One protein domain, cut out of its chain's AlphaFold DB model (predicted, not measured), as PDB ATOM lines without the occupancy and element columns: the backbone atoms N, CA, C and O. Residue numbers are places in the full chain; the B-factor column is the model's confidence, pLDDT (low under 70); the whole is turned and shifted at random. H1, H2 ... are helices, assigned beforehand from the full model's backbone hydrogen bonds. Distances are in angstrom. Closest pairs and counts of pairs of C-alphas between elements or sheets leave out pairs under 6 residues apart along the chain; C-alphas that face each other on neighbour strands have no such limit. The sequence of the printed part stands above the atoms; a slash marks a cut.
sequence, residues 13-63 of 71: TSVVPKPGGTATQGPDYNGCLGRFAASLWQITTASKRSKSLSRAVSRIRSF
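This is residues 13 to 63 of the 71 residues of an uncharacterized protein of Bryobacterales bacterium (UniProt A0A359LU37). A looped-back stretch without a named element, residues 13 to 28, makes one end of an extended rod; H1 bridges from it, and H2 and H3 make a V at the other end. Residues 34 to 40 of H1 stand free along the rod, with no C-alpha 8 or more residues away along the chain within 10 A of theirs. The printed part has 51 residues, is all helix in the order H1, H2, H3, has a radius of gyration of the C-alphas of 15.5 A and spans 46 by 20 by 20 A.

H1, residues 29 to 40, is 15.3 A long and begins at C-alpha 29 (-12.732, -58.543, -145.154). H2 is residues 43 to 49, 10.1 A. H3, residues 51 to 61, is 15.4 A long and ends at C-alpha 61 (-4.832, -47.634, -171.000).

H1 is apart from H2 and H3. H2 and H3 touch only at the corner by their link; their closest C-alphas, of Ser 47 and Ser 54, are 4.5 A apart. They run opposite ways at a shallow tilt of 33 degrees, only just short of steep. In H1 and H3 every O i to N i+4 pair is within hydrogen-bond range, in H2 2 of 3.

The farthest C-alphas, of Gly 20 and Ser 62, are 47.6 A apart. The printed part has no cut, both links are tight, and no printed residue is under 70 in pLDDT.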
ATOM      1  N   THR A  13     -11.386 -67.206-141.327       92.44
ATOM      2  CA  THR A  13     -11.851 -66.514-140.113       92.44
ATOM      3  C   THR A  13     -11.870 -64.994-140.255       92.44
ATOM      4  O   THR A  13     -12.673 -64.339-139.594       92.44
ATOM      5  N   SER A  14     -11.026 -64.441-141.126       92.31
ATOM      6  CA  SER A  14     -10.956 -63.007-141.402       92.31
ATOM      7  C   SER A  14     -12.040 -62.517-142.363       92.31
ATOM      8  O   SER A  14     -12.560 -61.421-142.176       92.31
ATOM      9  N   VAL A  15     -12.403 -63.304-143.382       93.88
ATOM     10  CA  VAL A  15     -13.305 -62.846-144.460       93.88
ATOM     11  C   VAL A  15     -14.736 -63.361-144.352       93.88
ATOM     12  O   VAL A  15     -15.639 -62.743-144.915       93.88
ATOM     13  N   VAL A  16     -14.966 -64.469-143.643       94.12
ATOM     14  CA  VAL A  16     -16.301 -65.062-143.493       94.12
ATOM     15  C   VAL A  16     -16.986 -64.488-142.247       94.12
ATOM     16  O   VAL A  16     -16.375 -64.476-141.175       94.12
ATOM     17  N   PRO A  17     -18.242 -64.012-142.350       94.88
ATOM     18  CA  PRO A  17     -18.992 -63.556-141.185       94.88
ATOM     19  C   PRO A  17     -19.222 -64.696-140.186       94.88
ATOM     20  O   PRO A  17     -19.345 -65.867-140.554       94.88
ATOM     21  N   LYS A  18     -19.296 -64.355-138.898       92.50
ATOM     22  CA  LYS A  18     -19.574 -65.343-137.848       92.50
ATOM     23  C   LYS A  18     -21.026 -65.841-137.957       92.50
ATOM     24  O   LYS A  18     -21.925 -65.013-138.128       92.50
ATOM     25  N   PRO A  19     -21.279 -67.154-137.808       90.81
ATOM     26  CA  PRO A  19     -22.637 -67.690-137.768       90.81
ATOM     27  C   PRO A  19     -23.479 -67.022-136.674       90.81
ATOM     28  O   PRO A  19     -22.976 -66.757-135.583       90.81
ATOM     29  N   GLY A  20     -24.752 -66.754-136.966       93.31
ATOM     30  CA  GLY A  20     -25.682 -66.114-136.026       93.31
ATOM     31  C   GLY A  20     -25.493 -64.602-135.847       93.31
ATOM     32  O   GLY A  20     -26.229 -63.991-135.078       93.31
ATOM     33  N   GLY A  21     -24.534 -63.986-136.545       89.44
ATOM     34  CA  GLY A  21     -24.389 -62.533-136.608       89.44
ATOM     35  C   GLY A  21     -25.248 -61.892-137.701       89.44
ATOM     36  O   GLY A  21     -25.735 -62.561-138.609       89.44
ATOM     37  N   THR A  22     -25.383 -60.567-137.644       94.50
ATOM     38  CA  THR A  22     -26.034 -59.752-138.689       94.50
ATOM     39  C   THR A  22     -25.052 -59.218-139.737       94.50
ATOM     40  O   THR A  22     -25.466 -58.627-140.732       94.50
ATOM     41  N   ALA A  23     -23.747 -59.410-139.529       93.12
ATOM     42  CA  ALA A  23     -22.714 -58.958-140.452       93.12
ATOM     43  C   ALA A  23     -22.713 -59.792-141.742       93.12
ATOM     44  O   ALA A  23     -22.756 -61.019-141.705       93.12
ATOM     45  N   THR A  24     -22.597 -59.121-142.886       94.50
ATOM     46  CA  THR A  24     -22.528 -59.756-144.214       94.50
ATOM     47  C   THR A  24     -21.100 -60.102-144.637       94.50
ATOM     48  O   THR A  24     -20.898 -60.856-145.587       94.50
ATOM     49  N   GLN A  25     -20.103 -59.566-143.933       95.50
ATOM     50  CA  GLN A  25     -18.679 -59.728-144.212       95.50
ATOM     51  C   GLN A  25     -17.928 -60.113-142.934       95.50
ATOM     52  O   GLN A  25     -18.359 -59.794-141.824       95.50
ATOM     53  N   GLY A  26     -16.804 -60.814-143.092       94.75
ATOM     54  CA  GLY A  26     -15.905 -61.125-141.986       94.75
ATOM     55  C   GLY A  26     -15.187 -59.891-141.426       94.75
ATOM     56  O   GLY A  26     -15.125 -58.848-142.082       94.75
ATOM     57  N   PRO A  27     -14.631 -60.007-140.210       93.94
ATOM     58  CA  PRO A  27     -14.091 -58.881-139.447       93.94
ATOM     59  C   PRO A  27     -12.913 -58.157-140.115       93.94
ATOM     60  O   PRO A  27     -12.712 -56.978-139.853       93.94
ATOM     61  N   ASP A  28     -12.153 -58.836-140.977       94.12
ATOM     62  CA  ASP A  28     -11.021 -58.266-141.720       94.12
ATOM     63  C   ASP A  28     -11.196 -58.454-143.238       94.12
ATOM     64  O   ASP A  28     -10.239 -58.648-143.988       94.12
ATOM     65  N   TYR A  29     -12.442 -58.409-143.725       94.19
ATOM     66  CA  TYR A  29     -12.732 -58.543-145.154       94.19
ATOM     67  C   TYR A  29     -11.966 -57.509-145.994       94.19
ATOM     68  O   TYR A  29     -11.273 -57.874-146.943       94.19
ATOM     69  N   ASN A  30     -12.034 -56.229-145.611       94.38
ATOM     70  CA  ASN A  30     -11.384 -55.144-146.350       94.38
ATOM     71  C   ASN A  30      -9.853 -55.210-146.273       94.38
ATOM     72  O   ASN A  30      -9.194 -54.928-147.273       94.38
ATOM     73  N   GLY A  31      -9.275 -55.620-145.139       92.88
ATOM     74  CA  GLY A  31      -7.827 -55.796-145.027       92.88
ATOM     75  C   GLY A  31      -7.328 -56.954-145.890       92.88
ATOM     76  O   GLY A  31      -6.364 -56.794-146.641       92.88
ATOM     77  N   CYS A  32      -8.025 -58.095-145.876       92.44
ATOM     78  CA  CYS A  32      -7.739 -59.219-146.769       92.44
ATOM     79  C   CYS A  32      -7.885 -58.844-148.250       92.44
ATOM     80  O   CYS A  32      -6.999 -59.154-149.049       92.44
ATOM     81  N   LEU A  33      -8.973 -58.163-148.619       92.00
ATOM     82  CA  LEU A  33      -9.219 -57.734-149.993       92.00
ATOM     83  C   LEU A  33      -8.161 -56.731-150.466       92.00
ATOM     84  O   LEU A  33      -7.643 -56.872-151.572       92.00
ATOM     85  N   GLY A  34      -7.801 -55.762-149.622       93.56
ATOM     86  CA  GLY A  34      -6.759 -54.780-149.910       93.56
ATOM     87  C   GLY A  34      -5.396 -55.435-150.132       93.56
ATOM     88  O   GLY A  34      -4.746 -55.166-151.140       93.56
ATOM     89  N   ARG A  35      -4.992 -56.365-149.253       92.00
ATOM     90  CA  ARG A  35      -3.744 -57.135-149.418       92.00
ATOM     91  C   ARG A  35      -3.744 -57.944-150.712       92.00
ATOM     92  O   ARG A  35      -2.765 -57.902-151.458       92.00
ATOM     93  N   PHE A  36      -4.847 -58.633-151.011       91.25
ATOM     94  CA  PHE A  36      -4.996 -59.365-152.265       91.25
ATOM     95  C   PHE A  36      -4.849 -58.435-153.474       91.25
ATOM     96  O   PHE A  36      -4.033 -58.711-154.348       91.25
ATOM     97  N   ALA A  37      -5.583 -57.321-153.505       91.88
ATOM     98  CA  ALA A  37      -5.556 -56.373-154.613       91.88
ATOM     99  C   ALA A  37      -4.172 -55.736-154.818       91.88
ATOM    100  O   ALA A  37      -3.747 -55.574-155.957       91.88
ATOM    101  N   ALA A  38      -3.470 -55.405-153.730       92.50
ATOM    102  CA  ALA A  38      -2.182 -54.721-153.784       92.50
ATOM    103  C   ALA A  38      -1.005 -55.649-154.121       92.50
ATOM    104  O   ALA A  38      -0.090 -55.235-154.827       92.50
ATOM    105  N   SER A  39      -1.003 -56.882-153.600       90.62
ATOM    106  CA  SER A  39       0.197 -57.740-153.618       90.62
ATOM    107  C   SER A  39       0.044 -59.017-154.441       90.62
ATOM    108  O   SER A  39       1.032 -59.539-154.953       90.62
ATOM    109  N   LEU A  40      -1.176 -59.542-154.578       90.75
ATOM    110  CA  LEU A  40      -1.416 -60.856-155.186       90.75
ATOM    111  C   LEU A  40      -2.130 -60.763-156.536       90.75
ATOM    112  O   LEU A  40      -1.896 -61.582-157.426       90.75
ATOM    113  N   TRP A  41      -3.014 -59.782-156.709       93.62
ATOM    114  CA  TRP A  41      -3.817 -59.638-157.912       93.62
ATOM    115  C   TRP A  41      -2.971 -59.145-159.088       93.62
ATOM    116  O   TRP A  41      -2.382 -58.069-159.062       93.62
ATOM    117  N   GLN A  42      -2.939 -59.939-160.158       94.81
ATOM    118  CA  GLN A  42      -2.165 -59.654-161.363       94.81
ATOM    119  C   GLN A  42      -3.100 -59.344-162.531       94.81
ATOM    120  O   GLN A  42      -3.660 -60.250-163.160       94.81
ATOM    121  N   ILE A  43      -3.252 -58.053-162.841       94.25
ATOM    122  CA  ILE A  43      -4.194 -57.562-163.857       94.25
ATOM    123  C   ILE A  43      -3.958 -58.191-165.237       94.25
ATOM    124  O   ILE A  43      -4.905 -58.553-165.926       94.25
ATOM    125  N   THR A  44      -2.700 -58.410-165.623       92.81
ATOM    126  CA  THR A  44      -2.326 -59.008-166.914       92.81
ATOM    127  C   THR A  44      -2.831 -60.444-167.048       92.81
ATOM    128  O   THR A  44      -3.406 -60.809-168.074       92.81
ATOM    129  N   THR A  45      -2.667 -61.256-166.004       94.94
ATOM    130  CA  THR A  45      -3.155 -62.640-165.955       94.94
ATOM    131  C   THR A  45      -4.678 -62.688-165.864       94.94
ATOM    132  O   THR A  45      -5.312 -63.478-166.565       94.94
ATOM    133  N   ALA A  46      -5.281 -61.811-165.057       94.38
ATOM    134  CA  ALA A  46      -6.730 -61.728-164.903       94.38
ATOM    135  C   ALA A  46      -7.429 -61.339-166.221       94.38
ATOM    136  O   ALA A  46      -8.405 -61.980-166.615       94.38
ATOM    137  N   SER A  47      -6.900 -60.352-166.954       96.62
ATOM    138  CA  SER A  47      -7.452 -59.912-168.242       96.62
ATOM    139  C   SER A  47      -7.436 -61.012-169.307       96.62
ATOM    140  O   SER A  47      -8.359 -61.075-170.115       96.62
ATOM    141  N   LYS A  48      -6.455 -61.925-169.298       96.75
ATOM    142  CA  LYS A  48      -6.422 -63.065-170.240       96.75
ATOM    143  C   LYS A  48      -7.599 -64.025-170.044       96.75
ATOM    144  O   LYS A  48      -8.030 -64.661-171.000       96.75
ATOM    145  N   ARG A  49      -8.120 -64.129-168.819       97.06
ATOM    146  CA  ARG A  49      -9.226 -65.035-168.463       97.06
ATOM    147  C   ARG A  49     -10.602 -64.366-168.510       97.06
ATOM    148  O   ARG A  49     -11.607 -65.063-168.442       97.06
ATOM    149  N   SER A  50     -10.668 -63.039-168.645       97.25
ATOM    150  CA  SER A  50     -11.922 -62.279-168.647       97.25
ATOM    151  C   SER A  50     -11.971 -61.261-169.787       97.25
ATOM    152  O   SER A  50     -11.288 -60.234-169.773       97.25
ATOM    153  N   LYS A  51     -12.839 -61.519-170.776       97.38
ATOM    154  CA  LYS A  51     -13.014 -60.644-171.950       97.38
ATOM    155  C   LYS A  51     -13.515 -59.245-171.572       97.38
ATOM    156  O   LYS A  51     -13.086 -58.261-172.167       97.38
ATOM    157  N   SER A  52     -14.427 -59.136-170.603       97.56
ATOM    158  CA  SER A  52     -14.930 -57.838-170.131       97.56
ATOM    159  C   SER A  52     -13.828 -57.028-169.453       97.56
ATOM    160  O   SER A  52     -13.656 -55.858-169.792       97.56
ATOM    161  N   LEU A  53     -13.035 -57.663-168.586       96.94
ATOM    162  CA  LEU A  53     -11.902 -57.018-167.927       96.94
ATOM    163  C   LEU A  53     -10.845 -56.572-168.939       96.94
ATOM    164  O   LEU A  53     -10.374 -55.445-168.865       96.94
ATOM    165  N   SER A  54     -10.503 -57.420-169.912       98.00
ATOM    166  CA  SER A  54      -9.568 -57.060-170.983       98.00
ATOM    167  C   SER A  54     -10.008 -55.788-171.720       98.00
ATOM    168  O   SER A  54      -9.240 -54.834-171.812       98.00
ATOM    169  N   ARG A  55     -11.278 -55.714-172.148       97.88
ATOM    170  CA  ARG A  55     -11.827 -54.514-172.808       97.88
ATOM    171  C   ARG A  55     -11.751 -53.269-171.925       97.88
ATOM    172  O   ARG A  55     -11.390 -52.205-172.421       97.88
ATOM    173  N   ALA A  56     -12.095 -53.397-170.644       97.50
ATOM    174  CA  ALA A  56     -12.034 -52.285-169.699       97.50
ATOM    175  C   ALA A  56     -10.597 -51.769-169.543       97.50
ATOM    176  O   ALA A  56     -10.349 -50.577-169.702       97.50
ATOM    177  N   VAL A  57      -9.641 -52.675-169.326       97.06
ATOM    178  CA  VAL A  57      -8.219 -52.336-169.181       97.06
ATOM    179  C   VAL A  57      -7.667 -51.684-170.445       97.06
ATOM    180  O   VAL A  57      -6.961 -50.686-170.341       97.06
ATOM    181  N   SER A  58      -8.010 -52.189-171.634       96.62
ATOM    182  CA  SER A  58      -7.579 -51.578-172.896       96.62
ATOM    183  C   SER A  58      -8.078 -50.143-173.038       96.62
ATOM    184  O   SER A  58      -7.287 -49.274-173.384       96.62
ATOM    185  N   ARG A  59      -9.350 -49.875-172.711       96.69
ATOM    186  CA  ARG A  59      -9.919 -48.518-172.766       96.69
ATOM    187  C   ARG A  59      -9.267 -47.565-171.777       96.69
ATOM    188  O   ARG A  59      -8.971 -46.439-172.144       96.69
ATOM    189  N   ILE A  60      -9.037 -48.020-170.545       96.25
ATOM    190  CA  ILE A  60      -8.366 -47.216-169.515       96.25
ATOM    191  C   ILE A  60      -6.940 -46.878-169.959       96.25
ATOM    192  O   ILE A  60      -6.509 -45.742-169.826       96.25
ATOM    193  N   ARG A  61      -6.209 -47.844-170.530       95.81
ATOM    194  CA  ARG A  61      -4.832 -47.634-171.000       95.81
ATOM    195  C   ARG A  61      -4.733 -46.739-172.233       95.81
ATOM    196  O   ARG A  61      -3.740 -46.040-172.377       95.81
ATOM    197  N   SER A  62      -5.720 -46.789-173.127       96.69
ATOM    198  CA  SER A  62      -5.765 -45.933-174.318       96.69
ATOM    199  C   SER A  62      -6.412 -44.575-174.052       96.69
ATOM    200  O   SER A  62      -6.548 -43.785-174.983       96.69
ATOM    201  N   PHE A  63      -6.885 -44.323-172.829       96.88
ATOM    202  CA  PHE A  63      -7.542 -43.073-172.491       96.88
ATOM    203  C   PHE A  63      -6.535 -41.924-172.543       96.88
ATOM    204  O   PHE A  63      -5.491 -41.967-171.896       96.88
TER     205      PHE A  63